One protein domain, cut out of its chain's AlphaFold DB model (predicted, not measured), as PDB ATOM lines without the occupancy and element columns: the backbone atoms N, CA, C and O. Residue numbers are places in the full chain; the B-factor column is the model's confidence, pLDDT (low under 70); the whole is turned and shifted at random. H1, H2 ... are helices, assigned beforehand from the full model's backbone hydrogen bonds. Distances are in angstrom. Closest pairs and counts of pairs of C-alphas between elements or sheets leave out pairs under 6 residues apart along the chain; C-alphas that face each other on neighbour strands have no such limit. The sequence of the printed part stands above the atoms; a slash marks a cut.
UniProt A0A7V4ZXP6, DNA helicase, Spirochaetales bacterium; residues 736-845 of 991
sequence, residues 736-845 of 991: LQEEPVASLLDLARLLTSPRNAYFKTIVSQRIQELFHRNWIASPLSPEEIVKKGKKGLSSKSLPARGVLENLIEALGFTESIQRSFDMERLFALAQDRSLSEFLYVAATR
ATOM      1  N   LEU A 736      -0.809 -34.277 -33.052       80.88
ATOM      2  CA  LEU A 736      -2.161 -34.764 -33.347       80.88
ATOM      3  C   LEU A 736      -2.250 -36.303 -33.452       80.88
ATOM      4  O   LEU A 736      -3.344 -36.860 -33.422       80.88
ATOM      5  N   GLN A 737      -1.108 -36.989 -33.565       79.38
ATOM      6  CA  GLN A 737      -0.971 -38.450 -33.606       79.38
ATOM      7  C   GLN A 737      -0.554 -39.051 -32.249       79.38
ATOM      8  O   GLN A 737      -0.438 -40.273 -32.131       79.38
ATOM      9  N   GLU A 738      -0.310 -38.227 -31.225       79.12
ATOM     10  CA  GLU A 738      -0.007 -38.694 -29.870       79.12
ATOM     11  C   GLU A 738      -1.295 -39.006 -29.096       79.12
ATOM     12  O   GLU A 738      -2.327 -38.363 -29.277       79.12
ATOM     13  N   GLU A 739      -1.265 -40.002 -28.211       81.12
ATOM     14  CA  GLU A 739      -2.398 -40.281 -27.320       81.12
ATOM     15  C   GLU A 739      -2.322 -39.358 -26.095       81.12
ATOM     16  O   GLU A 739      -1.241 -39.271 -25.514       81.12
ATOM     17  N   PRO A 740      -3.427 -38.726 -25.644       84.12
ATOM     18  CA  PRO A 740      -4.824 -39.024 -25.988       84.12
ATOM     19  C   PRO A 740      -5.396 -38.229 -27.175       84.12
ATOM     20  O   PRO A 740      -6.563 -38.424 -27.515       84.12
ATOM     21  N   VAL A 741      -4.626 -37.327 -27.791       87.12
ATOM     22  CA  VAL A 741      -5.109 -36.429 -28.858       87.12
ATOM     23  C   VAL A 741      -5.620 -37.218 -30.068       87.12
ATOM     24  O   VAL A 741      -6.727 -36.957 -30.537       87.12
ATOM     25  N   ALA A 742      -4.891 -38.243 -30.510       86.31
ATOM     26  CA  ALA A 742      -5.307 -39.122 -31.602       86.31
ATOM     27  C   ALA A 742      -6.649 -39.825 -31.311       86.31
ATOM     28  O   ALA A 742      -7.543 -39.832 -32.159       86.31
ATOM     29  N   SER A 743      -6.834 -40.354 -30.095       88.81
ATOM     30  CA  SER A 743      -8.123 -40.909 -29.664       88.81
ATOM     31  C   SER A 743      -9.242 -39.859 -29.617       88.81
ATOM     32  O   SER A 743     -10.359 -40.158 -30.039       88.81
ATOM     33  N   LEU A 744      -8.975 -38.623 -29.172       90.00
ATOM     34  CA  LEU A 744      -9.960 -37.530 -29.211       90.00
ATOM     35  C   LEU A 744     -10.376 -37.163 -30.646       90.00
ATOM     36  O   LEU A 744     -11.548 -36.868 -30.875       90.00
ATOM     37  N   LEU A 745      -9.458 -37.224 -31.616       90.50
ATOM     38  CA  LEU A 745      -9.771 -37.002 -33.032       90.50
ATOM     39  C   LEU A 745     -10.603 -38.153 -33.626       90.50
ATOM     40  O   LEU A 745     -11.596 -37.890 -34.305       90.50
ATOM     41  N   ASP A 746     -10.275 -39.415 -33.319       89.12
ATOM     42  CA  ASP A 746     -11.100 -40.582 -33.688       89.12
ATOM     43  C   ASP A 746     -12.525 -40.491 -33.094       89.12
ATOM     44  O   ASP A 746     -13.512 -40.758 -33.787       89.12
ATOM     45  N   LEU A 747     -12.658 -40.036 -31.842       91.06
ATOM     46  CA  LEU A 747     -13.947 -39.776 -31.184       91.06
ATOM     47  C   LEU A 747     -14.719 -38.616 -31.835       91.06
ATOM     48  O   LEU A 747     -15.927 -38.718 -32.056       91.06
ATOM     49  N   ALA A 748     -14.035 -37.524 -32.184       91.19
ATOM     50  CA  ALA A 748     -14.625 -36.370 -32.861       91.19
ATOM     51  C   ALA A 748     -15.176 -36.722 -34.260       91.19
ATOM     52  O   ALA A 748     -16.257 -36.258 -34.629       91.19
ATOM     53  N   ARG A 749     -14.495 -37.601 -35.009       88.94
ATOM     54  CA  ARG A 749     -14.955 -38.121 -36.314       88.94
ATOM     55  C   ARG A 749     -16.241 -38.947 -36.212       88.94
ATOM     56  O   ARG A 749     -17.104 -38.867 -37.084       88.94
ATOM     57  N   LEU A 750     -16.439 -39.685 -35.118       89.62
ATOM     58  CA  LEU A 750     -17.716 -40.363 -34.874       89.62
ATOM     59  C   LEU A 750     -18.873 -39.359 -34.685       89.62
ATOM     60  O   LEU A 750     -20.017 -39.677 -35.004       89.62
ATOM     61  N   LEU A 751     -18.610 -38.132 -34.218       89.19
ATOM     62  CA  LEU A 751     -19.648 -37.107 -34.084       89.19
ATOM     63  C   LEU A 751     -20.056 -36.467 -35.418       89.19
ATOM     64  O   LEU A 751     -21.230 -36.096 -35.539       89.19
ATOM     65  N   THR A 752     -19.157 -36.357 -36.403       85.25
ATOM     66  CA  THR A 752     -19.539 -35.969 -37.775       85.25
ATOM     67  C   THR A 752     -20.284 -37.101 -38.478       85.25
ATOM     68  O   THR A 752     -21.305 -36.839 -39.110       85.25
ATOM     69  N   SER A 753     -19.875 -38.359 -38.260       84.00
ATOM     70  CA  SER A 753     -20.408 -39.520 -38.993       84.00
ATOM     71  C   SER A 753     -20.981 -40.643 -38.092       84.00
ATOM     72  O   SER A 753     -20.536 -41.788 -38.195       84.00
ATOM     73  N   PRO A 754     -22.020 -40.403 -37.250       83.44
ATOM     74  CA  PRO A 754     -22.467 -41.348 -36.203       83.44
ATOM     75  C   PRO A 754     -23.003 -42.710 -36.671       83.44
ATOM     76  O   PRO A 754     -23.239 -43.601 -35.854       83.44
ATOM     77  N   ARG A 755     -23.273 -42.861 -37.973       82.69
ATOM     78  CA  ARG A 755     -23.760 -44.109 -38.585       82.69
ATOM     79  C   ARG A 755     -22.640 -44.961 -39.188       82.69
ATOM     80  O   ARG A 755     -22.898 -46.110 -39.525       82.69
ATOM     81  N   ASN A 756     -21.422 -44.430 -39.318       83.31
ATOM     82  CA  ASN A 756     -20.308 -45.139 -39.941       83.31
ATOM     83  C   ASN A 756     -19.797 -46.264 -39.013       83.31
ATOM     84  O   ASN A 756     -19.353 -46.017 -37.889       83.31
ATOM     85  N   ALA A 757     -19.880 -47.512 -39.484       84.06
ATOM     86  CA  ALA A 757     -19.560 -48.699 -38.693       84.06
ATOM     87  C   ALA A 757     -18.065 -48.811 -38.344       84.06
ATOM     88  O   ALA A 757     -17.731 -49.220 -37.232       84.06
ATOM     89  N   TYR A 758     -17.167 -48.395 -39.246       84.94
ATOM     90  CA  TYR A 758     -15.725 -48.397 -38.997       84.94
ATOM     91  C   TYR A 758     -15.371 -47.480 -37.824       84.94
ATOM     92  O   TYR A 758     -14.703 -47.917 -36.887       84.94
ATOM     93  N   PHE A 759     -15.902 -46.251 -37.799       83.81
ATOM     94  CA  PHE A 759     -15.650 -45.331 -36.687       83.81
ATOM     95  C   PHE A 759     -16.231 -45.825 -35.357       83.81
ATOM     96  O   PHE A 759     -15.595 -45.616 -34.329       83.81
ATOM     97  N   LYS A 760     -17.354 -46.559 -35.343       87.94
ATOM     98  CA  LYS A 760     -17.837 -47.225 -34.115       87.94
ATOM     99  C   LYS A 760     -16.874 -48.302 -33.612       87.94
ATOM    100  O   LYS A 760     -16.618 -48.360 -32.408       87.94
ATOM    101  N   THR A 761     -16.326 -49.125 -34.507       87.94
ATOM    102  CA  THR A 761     -15.330 -50.152 -34.155       87.94
ATOM    103  C   THR A 761     -14.045 -49.517 -33.628       87.94
ATOM    104  O   THR A 761     -13.596 -49.881 -32.542       87.94
ATOM    105  N   ILE A 762     -13.499 -48.522 -34.337       86.56
ATOM    106  CA  ILE A 762     -12.294 -47.791 -33.918       86.56
ATOM    107  C   ILE A 762     -12.512 -47.105 -32.566       86.56
ATOM    108  O   ILE A 762     -11.718 -47.310 -31.655       86.56
ATOM    109  N   VAL A 763     -13.604 -46.353 -32.384       88.75
ATOM    110  CA  VAL A 763     -13.919 -45.700 -31.101       88.75
ATOM    111  C   VAL A 763     -14.046 -46.712 -29.962       88.75
ATOM    112  O   VAL A 763     -13.504 -46.477 -28.883       88.75
ATOM    113  N   SER A 764     -14.690 -47.859 -30.195       89.94
ATOM    114  CA  SER A 764     -14.789 -48.919 -29.181       89.94
ATOM    115  C   SER A 764     -13.412 -49.475 -28.798       89.94
ATOM    116  O   SER A 764     -13.155 -49.700 -27.617       89.94
ATOM    117  N   GLN A 765     -12.505 -49.641 -29.768       88.44
ATOM    118  CA  GLN A 765     -11.116 -50.034 -29.510       88.44
ATOM    119  C   GLN A 765     -10.368 -48.947 -28.722       88.44
ATOM    120  O   GLN A 765      -9.813 -49.253 -27.670       88.44
ATOM    121  N   ARG A 766     -10.427 -47.675 -29.148       89.19
ATOM    122  CA  ARG A 766      -9.775 -46.548 -28.453       89.19
ATOM    123  C   ARG A 766     -10.217 -46.414 -27.000       89.19
ATOM    124  O   ARG A 766      -9.387 -46.254 -26.112       89.19
ATOM    125  N   ILE A 767     -11.516 -46.517 -26.734       89.62
ATOM    126  CA  ILE A 767     -12.059 -46.437 -25.373       89.62
ATOM    127  C   ILE A 767     -11.544 -47.592 -24.506       89.62
ATOM    128  O   ILE A 767     -11.189 -47.368 -23.349       89.62
ATOM    129  N   GLN A 768     -11.429 -48.803 -25.058       87.88
ATOM    130  CA  GLN A 768     -10.809 -49.924 -24.350       87.88
ATOM    131  C   GLN A 768      -9.307 -49.695 -24.116       87.88
ATOM    132  O   GLN A 768      -8.843 -49.936 -23.004       87.88
ATOM    133  N   GLU A 769      -8.551 -49.176 -25.091       87.19
ATOM    134  CA  GLU A 769      -7.130 -48.821 -24.921       87.19
ATOM    135  C   GLU A 769      -6.926 -47.780 -23.808       87.19
ATOM    136  O   GLU A 769      -6.065 -47.954 -22.945       87.19
ATOM    137  N   LEU A 770      -7.739 -46.718 -23.792       86.38
ATOM    138  CA  LEU A 770      -7.715 -45.676 -22.760       86.38
ATOM    139  C   LEU A 770      -8.072 -46.239 -21.374       86.38
ATOM    140  O   LEU A 770      -7.427 -45.890 -20.384       86.38
ATOM    141  N   PHE A 771      -9.056 -47.139 -21.292       87.00
ATOM    142  CA  PHE A 771      -9.441 -47.782 -20.034       87.00
ATOM    143  C   PHE A 771      -8.333 -48.704 -19.498       87.00
ATOM    144  O   PHE A 771      -7.943 -48.575 -18.341       87.00
ATOM    145  N   HIS A 772      -7.733 -49.552 -20.342       87.00
ATOM    146  CA  HIS A 772      -6.631 -50.446 -19.943       87.00
ATOM    147  C   HIS A 772      -5.353 -49.694 -19.527       87.00
ATOM    148  O   HIS A 772      -4.543 -50.227 -18.772       87.00
ATOM    149  N   ARG A 773      -5.168 -48.447 -19.983       83.88
ATOM    150  CA  ARG A 773      -4.091 -47.552 -19.522       83.88
ATOM    151  C   ARG A 773      -4.405 -46.841 -18.196       83.88
ATOM    152  O   ARG A 773      -3.567 -46.078 -17.722       83.88
ATOM    153  N   ASN A 774      -5.582 -47.069 -17.602       83.06
ATOM    154  CA  ASN A 774      -6.140 -46.315 -16.471       83.06
ATOM    155  C   ASN A 774      -6.279 -44.803 -16.754       83.06
ATOM    156  O   ASN A 774      -6.105 -43.980 -15.855       83.06
ATOM    157  N   TRP A 775      -6.559 -44.417 -18.007       81.31
ATOM    158  CA  TRP A 775      -6.698 -43.007 -18.401       81.31
ATOM    159  C   TRP A 775      -8.130 -42.475 -18.272       81.31
ATOM    160  O   TRP A 775      -8.316 -41.268 -18.120       81.31
ATOM    161  N   ILE A 776      -9.128 -43.361 -18.309       83.81
ATOM    162  CA  ILE A 776     -10.552 -43.048 -18.113       83.81
ATOM    163  C   ILE A 776     -11.134 -43.932 -17.011       83.81
ATOM    164  O   ILE A 776     -10.742 -45.090 -16.876       83.81
ATOM    165  N   ALA A 777     -12.073 -43.399 -16.226       76.38
ATOM    166  CA  ALA A 777     -12.637 -44.112 -15.075       76.38
ATOM    167  C   ALA A 777     -13.586 -45.264 -15.467       76.38
ATOM    168  O   ALA A 777     -13.733 -46.228 -14.717       76.38
ATOM    169  N   SER A 778     -14.229 -45.178 -16.634       81.62
ATOM    170  CA  SER A 778     -15.065 -46.241 -17.196       81.62
ATOM    171  C   SER A 778     -15.140 -46.144 -18.725       81.62
ATOM    172  O   SER A 778     -15.058 -45.043 -19.277       81.62
ATOM    173  N   PRO A 779     -15.298 -47.274 -19.440       87.44
ATOM    174  CA  PRO A 779     -15.537 -47.259 -20.876       87.44
ATOM    175  C   PRO A 779     -16.964 -46.779 -21.189       87.44
ATOM    176  O   PRO A 779     -17.910 -47.105 -20.472       87.44
ATOM    177  N   LEU A 780     -17.123 -46.039 -22.287       88.38
ATOM    178  CA  LEU A 780     -18.412 -45.562 -22.801       88.38
ATOM    179  C   LEU A 780     -18.780 -46.255 -24.114       88.38
ATOM    180  O   LEU A 780     -17.907 -46.630 -24.896       88.38
ATOM    181  N   SER A 781     -20.078 -46.362 -24.396       91.00
ATOM    182  CA  SER A 781     -20.553 -46.785 -25.718       91.00
ATOM    183  C   SER A 781     -20.367 -45.685 -26.784       91.00
ATOM    184  O   SER A 781     -20.419 -44.492 -26.458       91.00
ATOM    185  N   PRO A 782     -20.213 -46.038 -28.078       89.94
ATOM    186  CA  PRO A 782     -20.205 -45.070 -29.184       89.94
ATOM    187  C   PRO A 782     -21.435 -44.139 -29.186       89.94
ATOM    188  O   PRO A 782     -21.334 -42.948 -29.482       89.94
ATOM    189  N   GLU A 783     -22.598 -44.663 -28.802       90.88
ATOM    190  CA  GLU A 783     -23.857 -43.931 -28.662       90.88
ATOM    191  C   GLU A 783     -23.801 -42.883 -27.537       90.88
ATOM    192  O   GLU A 783     -24.263 -41.751 -27.717       90.88
ATOM    193  N   GLU A 784     -23.199 -43.215 -26.390       89.81
ATOM    194  CA  GLU A 784     -22.969 -42.259 -25.302       89.81
ATOM    195  C   GLU A 784     -21.945 -41.189 -25.667       89.81
ATOM    196  O   GLU A 784     -22.146 -40.035 -25.300       89.81
ATOM    197  N   ILE A 785     -20.890 -41.532 -26.413       90.38
ATOM    198  CA  ILE A 785     -19.923 -40.556 -26.940       90.38
ATOM    199  C   ILE A 785     -20.632 -39.519 -27.812       90.38
ATOM    200  O   ILE A 785     -20.493 -38.318 -27.576       90.38
ATOM    201  N   VAL A 786     -21.455 -39.959 -28.770       90.06
ATOM    202  CA  VAL A 786     -22.211 -39.048 -29.647       90.06
ATOM    203  C   VAL A 786     -23.223 -38.212 -28.854       90.06
ATOM    204  O   VAL A 786     -23.396 -37.028 -29.148       90.06
ATOM    205  N   LYS A 787     -23.866 -38.790 -27.829       91.38
ATOM    206  CA  LYS A 787     -24.821 -38.086 -26.958       91.38
ATOM    207  C   LYS A 787     -24.145 -37.049 -26.051       91.38
ATOM    208  O   LYS A 787     -24.638 -35.928 -25.954       91.38
ATOM    209  N   LYS A 788     -23.039 -37.407 -25.388       90.62
ATOM    210  CA  LYS A 788     -22.308 -36.531 -24.460       90.62
ATOM    211  C   LYS A 788     -21.505 -35.461 -25.205       90.62
ATOM    212  O   LYS A 788     -21.597 -34.298 -24.845       90.62
ATOM    213  N   GLY A 789     -20.803 -35.802 -26.288       86.75
ATOM    214  CA  GLY A 789     -20.008 -34.836 -27.061       86.75
ATOM    215  C   GLY A 789     -20.835 -33.698 -27.690       86.75
ATOM    216  O   GLY A 789     -20.322 -32.602 -27.898       86.75
ATOM    217  N   LYS A 790     -22.136 -33.925 -27.946       89.19
ATOM    218  CA  LYS A 790     -23.083 -32.915 -28.471       89.19
ATOM    219  C   LYS A 790     -23.907 -32.199 -27.381       89.19
ATOM    220  O   LYS A 790     -24.783 -31.399 -27.708       89.19
ATOM    221  N   LYS A 791     -23.644 -32.464 -26.095       89.19
ATOM    222  CA  LYS A 791     -24.315 -31.857 -24.928       89.19
ATOM    223  C   LYS A 791     -24.255 -30.324 -24.997       89.19
ATOM    224  O   LYS A 791     -23.178 -29.744 -25.015       89.19
ATOM    225  N   GLY A 792     -25.415 -29.668 -25.037       80.50
ATOM    226  CA  GLY A 792     -25.520 -28.200 -25.021       80.50
ATOM    227  C   GLY A 792     -25.059 -27.470 -26.293       80.50
ATOM    228  O   GLY A 792     -25.060 -26.242 -26.297       80.50
ATOM    229  N   LEU A 793     -24.684 -28.178 -27.365       83.94
ATOM    230  CA  LEU A 793     -24.167 -27.567 -28.597       83.94
ATOM    231  C   LEU A 793     -25.253 -27.377 -29.667       83.94
ATOM    232  O   LEU A 793     -26.248 -28.100 -29.717       83.94
ATOM    233  N   SER A 794     -25.037 -26.409 -30.564       74.38
ATOM    234  CA  SER A 794     -25.932 -26.138 -31.695       74.38
ATOM    235  C   SER A 794     -25.972 -27.307 -32.683       74.38
ATOM    236  O   SER A 794     -24.938 -27.820 -33.106       74.38
ATOM    237  N   SER A 795     -27.174 -27.690 -33.116       66.62
ATOM    238  CA  SER A 795     -27.374 -28.743 -34.118       66.62
ATOM    239  C   SER A 795     -27.062 -28.306 -35.554       66.62
ATOM    240  O   SER A 795     -26.871 -29.171 -36.406       66.62
ATOM    241  N   LYS A 796     -26.998 -26.994 -35.838       68.94
ATOM    242  CA  LYS A 796     -26.707 -26.464 -37.186       68.94
ATOM    243  C   LYS A 796     -25.226 -26.528 -37.560       68.94
ATOM    244  O   LYS A 796     -24.904 -26.683 -38.730       68.94
ATOM    245  N   SER A 797     -24.338 -26.365 -36.584       77.94
ATOM    246  CA  SER A 797     -22.892 -26.524 -36.741       77.94
ATOM    247  C   SER A 797     -22.293 -26.766 -35.363       77.94
ATOM    248  O   SER A 797     -22.569 -26.015 -34.425       77.94
ATOM    249  N   LEU A 798     -21.508 -27.835 -35.232       84.50
ATOM    250  CA  LEU A 798     -20.850 -28.193 -33.980       84.50
ATOM    251  C   LEU A 798     -19.541 -27.395 -33.860       84.50
ATOM    252  O   LEU A 798     -18.681 -27.562 -34.728       84.50
ATOM    253  N   PRO A 799     -19.349 -26.556 -32.825       91.94
ATOM    254  CA  PRO A 799     -18.078 -25.873 -32.601       91.94
ATOM    255  C   PRO A 799     -17.017 -26.888 -32.163       91.94
ATOM    256  O   PRO A 799     -17.252 -27.672 -31.239       91.94
ATOM    257  N   ALA A 800     -15.851 -26.881 -32.810       92.25
ATOM    258  CA  ALA A 800     -14.827 -27.903 -32.590       92.25
ATOM    259  C   ALA A 800     -14.322 -27.922 -31.136       92.25
ATOM    260  O   ALA A 800     -14.304 -28.981 -30.507       92.25
ATOM    261  N   ARG A 801     -14.003 -26.745 -30.577       92.56
ATOM    262  CA  ARG A 801     -13.569 -26.586 -29.180       92.56
ATOM    263  C   ARG A 801     -14.573 -27.179 -28.179       92.56
ATOM    264  O   ARG A 801     -14.204 -28.062 -27.412       92.56
ATOM    265  N   GLY A 802     -15.845 -26.781 -28.257       90.81
ATOM    266  CA  GLY A 802     -16.891 -27.259 -27.342       90.81
ATOM    267  C   GLY A 802     -17.177 -28.763 -27.450       90.81
ATOM    268  O   GLY A 802     -17.542 -29.396 -26.461       90.81
ATOM    269  N   VAL A 803     -16.971 -29.369 -28.627       92.38
ATOM    270  CA  VAL A 803     -17.022 -30.833 -28.782       92.38
ATOM    271  C   VAL A 803     -15.868 -31.508 -28.041       92.38
ATOM    272  O   VAL A 803     -16.100 -32.492 -27.341       92.38
ATOM    273  N   LEU A 804     -14.643 -30.994 -28.167       92.06
ATOM    274  CA  LEU A 804     -13.475 -31.544 -27.473       92.06
ATOM    275  C   LEU A 804     -13.609 -31.404 -25.950       92.06
ATOM    276  O   LEU A 804     -13.390 -32.376 -25.235       92.06
ATOM    277  N   GLU A 805     -14.043 -30.238 -25.464       90.75
ATOM    278  CA  GLU A 805     -14.322 -29.983 -24.044       90.75
ATOM    279  C   GLU A 805     -15.379 -30.965 -23.498       90.75
ATOM    280  O   GLU A 805     -15.128 -31.650 -22.503       90.75
ATOM    281  N   ASN A 806     -16.506 -31.143 -24.205       91.50
ATOM    282  CA  ASN A 806     -17.524 -32.141 -23.855       91.50
ATOM    283  C   ASN A 806     -16.989 -33.585 -23.866       91.50
ATOM    284  O   ASN A 806     -17.423 -34.395 -23.049       91.50
ATOM    285  N   LEU A 807     -16.095 -33.951 -24.795       90.62
ATOM    286  CA  LEU A 807     -15.508 -35.297 -24.862       90.62
ATOM    287  C   LEU A 807     -14.541 -35.555 -23.696       90.62
ATOM    288  O   LEU A 807     -14.558 -36.644 -23.123       90.62
ATOM    289  N   ILE A 808     -13.749 -34.556 -23.307       88.69
ATOM    290  CA  ILE A 808     -12.829 -34.625 -22.161       88.69
ATOM    291  C   ILE A 808     -13.615 -34.743 -20.844       88.69
ATOM    292  O   ILE A 808     -13.293 -35.608 -20.025       88.69
ATOM    293  N   GLU A 809     -14.690 -33.959 -20.675       87.94
ATOM    294  CA  GLU A 809     -15.636 -34.107 -19.554       87.94
ATOM    295  C   GLU A 809     -16.275 -35.508 -19.555       87.94
ATOM    296  O   GLU A 809     -16.306 -36.189 -18.531       87.94
ATOM    297  N   ALA A 810     -16.754 -35.964 -20.717       86.50
ATOM    298  CA  ALA A 810     -17.474 -37.225 -20.866       86.50
ATOM    299  C   ALA A 810     -16.655 -38.453 -20.456       86.50
ATOM    300  O   ALA A 810     -17.218 -39.354 -19.826       86.50
ATOM    301  N   LEU A 811     -15.380 -38.483 -20.860       85.56
ATOM    302  CA  LEU A 811     -14.412 -39.550 -20.595       85.56
ATOM    303  C   LEU A 811     -13.868 -39.523 -19.158       85.56
ATOM    304  O   LEU A 811     -13.388 -40.546 -18.673       85.56
ATOM    305  N   GLY A 812     -13.922 -38.370 -18.484       81.88
ATOM    306  CA  GLY A 812     -13.373 -38.209 -17.139       81.88
ATOM    307  C   GLY A 812     -11.856 -38.413 -17.084       81.88
ATOM    308  O   GLY A 812     -11.373 -39.098 -16.182       81.88
ATOM    309  N   PHE A 813     -11.107 -37.854 -18.047       81.50
ATOM    310  CA  PHE A 813      -9.638 -37.868 -18.000       81.50
ATOM    311  C   PHE A 813      -9.137 -37.264 -16.683       81.50
ATOM    312  O   PHE A 813      -9.574 -36.180 -16.290       81.50
ATOM    313  N   THR A 814      -8.190 -37.935 -16.029       67.62
ATOM    314  CA  THR A 814      -7.625 -37.489 -14.747       67.62
ATOM    315  C   THR A 814      -6.903 -36.143 -14.874       67.62
ATOM    316  O   THR A 814      -6.319 -35.835 -15.916       67.62
ATOM    317  N   GLU A 815      -6.851 -35.358 -13.789       63.81
ATOM    318  CA  GLU A 815      -6.093 -34.092 -13.770       63.81
ATOM    319  C   GLU A 815      -4.622 -34.280 -14.176       63.81
ATOM    320  O   GLU A 815      -4.036 -33.409 -14.815       63.81
ATOM    321  N   SER A 816      -4.017 -35.426 -13.843       59.00
ATOM    322  CA  SER A 816      -2.642 -35.748 -14.234       59.00
ATOM    323  C   SER A 816      -2.469 -35.852 -15.750       59.00
ATOM    324  O   SER A 816      -1.456 -35.390 -16.266       59.00
ATOM    325  N   ILE A 817      -3.454 -36.384 -16.480       64.81
ATOM    326  CA  ILE A 817      -3.430 -36.452 -17.948       64.81
ATOM    327  C   ILE A 817      -3.684 -35.064 -18.536       64.81
ATOM    328  O   ILE A 817      -2.907 -34.613 -19.375       64.81
ATOM    329  N   GLN A 818      -4.690 -34.345 -18.030       62.28
ATOM    330  CA  GLN A 818      -4.996 -32.976 -18.467       62.28
ATOM    331  C   GLN A 818      -3.815 -32.003 -18.266       62.28
ATOM    332  O   GLN A 818      -3.645 -31.081 -19.057       62.28
ATOM    333  N   ARG A 819      -2.970 -32.220 -17.243       56.47
ATOM    334  CA  ARG A 819      -1.732 -31.450 -17.004       56.47
ATOM    335  C   ARG A 819      -0.503 -31.969 -17.766       56.47
ATOM    336  O   ARG A 819       0.459 -31.217 -17.892       56.47
ATOM    337  N   SER A 820      -0.504 -33.218 -18.243       56.09
ATOM    338  CA  SER A 820       0.651 -33.824 -18.936       56.09
ATOM    339  C   SER A 820       0.693 -33.525 -20.434       56.09
ATOM    340  O   SER A 820       1.775 -33.519 -21.015       56.09
ATOM    341  N   PHE A 821      -0.460 -33.270 -21.056       67.06
ATOM    342  CA  PHE A 821      -0.568 -32.953 -22.480       67.06
ATOM    343  C   PHE A 821      -0.937 -31.483 -22.693       67.06
ATOM    344  O   PHE A 821      -1.697 -30.896 -21.926       67.06
ATOM    345  N   ASP A 822      -0.397 -30.880 -23.753       67.50
ATOM    346  CA  ASP A 822      -0.641 -29.480 -24.116       67.50
ATOM    347  C   ASP A 822      -2.039 -29.310 -24.734       67.50
ATOM    348  O   ASP A 822      -2.182 -29.157 -25.942       67.50
ATOM    349  N   MET A 823      -3.099 -29.425 -23.932       77.06
ATOM    350  CA  MET A 823      -4.482 -29.388 -24.432       77.06
ATOM    351  C   MET A 823      -4.895 -28.007 -24.965       77.06
ATOM    352  O   MET A 823      -5.691 -27.935 -25.901       77.06
ATOM    353  N   GLU A 824      -4.306 -26.922 -24.452       75.69
ATOM    354  CA  GLU A 824      -4.543 -25.561 -24.959       75.69
ATOM    355  C   GLU A 824      -4.136 -25.412 -26.426       75.69
ATOM    356  O   GLU A 824      -4.845 -24.778 -27.203       75.69
ATOM    357  N   ARG A 825      -3.063 -26.077 -26.860       77.00
ATOM    358  CA  ARG A 825      -2.692 -26.145 -28.277       77.00
ATOM    359  C   ARG A 825      -3.756 -26.825 -29.147       77.00
ATOM    360  O   ARG A 825      -3.993 -26.367 -30.266       77.00
ATOM    361  N   LEU A 826      -4.426 -27.876 -28.662       83.38
ATOM    362  CA  LEU A 826      -5.549 -28.492 -29.385       83.38
ATOM    363  C   LEU A 826      -6.748 -27.539 -29.448       83.38
ATOM    364  O   LEU A 826      -7.344 -27.373 -30.513       83.38
ATOM    365  N   PHE A 827      -7.072 -26.882 -28.331       86.06
ATOM    366  CA  PHE A 827      -8.162 -25.911 -28.270       86.06
ATOM    367  C   PHE A 827      -7.898 -24.682 -29.146       86.06
ATOM    368  O   PHE A 827      -8.824 -24.224 -29.806       86.06
ATOM    369  N   ALA A 828      -6.655 -24.204 -29.241       82.38
ATOM    370  CA  ALA A 828      -6.253 -23.118 -30.134       82.38
ATOM    371  C   ALA A 828      -6.390 -23.495 -31.622       82.38
ATOM    372  O   ALA A 828      -6.833 -22.674 -32.422       82.38
ATOM    373  N   LEU A 829      -6.082 -24.742 -32.004       82.12
ATOM    374  CA  LEU A 829      -6.331 -25.242 -33.367       82.12
ATOM    375  C   LEU A 829      -7.834 -25.393 -33.673       82.12
ATOM    376  O   LEU A 829      -8.251 -25.201 -34.821       82.12
ATOM    377  N   ALA A 830      -8.634 -25.721 -32.655       87.44
ATOM    378  CA  ALA A 830     -10.089 -25.874 -32.712       87.44
ATOM    379  C   ALA A 830     -10.877 -24.564 -32.485       87.44
ATOM    380  O   ALA A 830     -12.109 -24.569 -32.577       87.44
ATOM    381  N   GLN A 831     -10.197 -23.460 -32.169       86.25
ATOM    382  CA  GLN A 831     -10.811 -22.176 -31.841       86.25
ATOM    383  C   GLN A 831     -11.512 -21.594 -33.073       86.25
ATOM    384  O   GLN A 831     -10.974 -21.620 -34.175       86.25
ATOM    385  N   ASP A 832     -12.734 -21.097 -32.878       85.44
ATOM    386  CA  ASP A 832     -13.592 -20.459 -33.891       85.44
ATOM    387  C   ASP A 832     -13.935 -21.309 -35.139       85.44
ATOM    388  O   ASP A 832     -14.586 -20.817 -36.061       85.44
ATOM    389  N   ARG A 833     -13.581 -22.606 -35.157       88.62
ATOM    390  CA  ARG A 833     -13.860 -23.537 -36.267       88.62
ATOM    391  C   ARG A 833     -15.076 -24.426 -36.025       88.62
ATOM    392  O   ARG A 833     -15.386 -24.835 -34.900       88.62
ATOM    393  N   SER A 834     -15.710 -24.832 -37.125       91.19
ATOM    394  CA  SER A 834     -16.631 -25.976 -37.118       91.19
ATOM    395  C   SER A 834     -15.875 -27.300 -36.941       91.19
ATOM    396  O   SER A 834     -14.711 -27.416 -37.327       91.19
ATOM    397  N   LEU A 835     -16.538 -28.321 -36.390       90.75
ATOM    398  CA  LEU A 835     -15.950 -29.643 -36.145       90.75
ATOM    399  C   LEU A 835     -15.339 -30.257 -37.415       90.75
ATOM    400  O   LEU A 835     -14.201 -30.716 -37.384       90.75
ATOM    401  N   SER A 836     -16.064 -30.223 -38.536       88.25
ATOM    402  CA  SER A 836     -15.581 -30.763 -39.813       88.25
ATOM    403  C   SER A 836     -14.373 -29.984 -40.339       88.25
ATOM    404  O   SER A 836     -13.400 -30.585 -40.777       88.25
ATOM    405  N   GLU A 837     -14.389 -28.648 -40.253       87.38
ATOM    406  CA  GLU A 837     -13.251 -27.808 -40.648       87.38
ATOM    407  C   GLU A 837     -12.003 -28.093 -39.810       87.38
ATOM    408  O   GLU A 837     -10.925 -28.291 -40.368       87.38
ATOM    409  N   PHE A 838     -12.154 -28.179 -38.488       90.88
ATOM    410  CA  PHE A 838     -11.077 -28.559 -37.583       90.88
ATOM    411  C   PHE A 838     -10.507 -29.946 -37.915       90.88
ATOM    412  O   PHE A 838      -9.290 -30.092 -37.976       90.88
ATOM    413  N   LEU A 839     -11.354 -30.941 -38.203       90.06
ATOM    414  CA  LEU A 839     -10.901 -32.282 -38.595       90.06
ATOM    415  C   LEU A 839     -10.153 -32.283 -39.939       90.06
ATOM    416  O   LEU A 839      -9.134 -32.962 -40.060       90.06
ATOM    417  N   TYR A 840     -10.584 -31.483 -40.921       89.38
ATOM    418  CA  TYR A 840      -9.843 -31.298 -42.174       89.38
ATOM    419  C   TYR A 840      -8.479 -30.618 -41.955       89.38
ATOM    420  O   TYR A 840      -7.480 -31.015 -42.557       89.38
ATOM    421  N   VAL A 841      -8.416 -29.601 -41.089       86.12
ATOM    422  CA  VAL A 841      -7.155 -28.936 -40.718       86.12
ATOM    423  C   VAL A 841      -6.238 -29.911 -39.974       86.12
ATOM    424  O   VAL A 841      -5.059 -29.993 -40.299       86.12
ATOM    425  N   ALA A 842      -6.765 -30.703 -39.040       86.94
ATOM    426  CA  ALA A 842      -5.997 -31.705 -38.307       86.94
ATOM    427  C   ALA A 842      -5.411 -32.792 -39.229       86.94
ATOM    428  O   ALA A 842      -4.252 -33.160 -39.066       86.94
ATOM    429  N   ALA A 843      -6.173 -33.261 -40.225       86.75
ATOM    430  CA  ALA A 843      -5.710 -34.271 -41.181       86.75
ATOM    431  C   ALA A 843      -4.679 -33.744 -42.202       86.75
ATOM    432  O   ALA A 843      -3.843 -34.513 -42.662       86.75
ATOM    433  N   THR A 844      -4.714 -32.450 -42.550       83.56
ATOM    434  CA  THR A 844      -3.838 -31.848 -43.583       83.56
ATOM    435  C   THR A 844      -2.602 -31.121 -43.037       83.56
ATOM    436  O   THR A 844      -1.896 -30.464 -43.807       83.56
ATOM    437  N   ARG A 845      -2.335 -31.186 -41.727       81.00
ATOM    438  CA  ARG A 845      -1.172 -30.543 -41.091       81.00
ATOM    439  C   ARG A 845       0.077 -31.418 -41.147       81.00
ATOM    440  O   ARG A 845       0.018 -32.632 -40.998       81.00
TER     441      ARG A 845
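AT A GLANCE: This is residues 736 to 845 of the 991 residues of the protein "DNA helicase" of Spirochaetales bacterium (UniProt A0A7V4ZXP6). You are looking at a rounded cluster of mostly crossed helices built round H1, with H2, H3, H4 and H7 packed on it. The short H5 and H6 lie farthest from the middle, and H5 touches no helix. The printed part has 110 residues with seven named helices, H1 to H7 in chain order, and no named strand: all helix. It is compact, with a radius of gyration of the C-alphas of 12.8 A, and spans 34 by 30 by 27 A.

IN THESE COORDINATES: Find C-alpha 757 at (-19.560, -48.699, -38.693); from there H2, the longest helix, runs 22.8 A to residue 772. Before it, H1 covers residues 741 to 752, 17.0 A. After it come H3, residues 782 to 789, and H4, residues 800 to 811, 16.7 A. Then look for H5 at 815 to 820, H6 at 823 to 829 and H7 at 835 to 843, ending at C-alpha 843 (-5.710, -34.271, -41.181).

HOW THE PARTS SIT: With residues 759 to 766 alone, H2 touches the hub H1 in a helical hairpin; their closest C-alphas, Leu 750 and Phe 759, are 5.7 A apart. H3 touches H1 about perpendicular, at 86 degrees, closest at C-alphas Leu 751 and Val 786, 5.5 A. H7 touches H1 at a steep tilt of 41 degrees, opposite ways, closest at C-alphas Thr 752 and Ser 836, 6.8 A. H4 touches H1, closest at C-alphas Leu 744 and Leu 804, 7.2 A. H6 is close to H4 but not clearly touching, and H5 and H6 meet only through their link. In each helix every O i to N i+4 pair is within hydrogen-bond range.

THE WHOLE: The C-alphas farthest apart, His 772 and Lys 796, are 35.7 A apart. The printed part has no cut and no long link. Confidence is under 70 at residues 795 to 796 and 814 to 822.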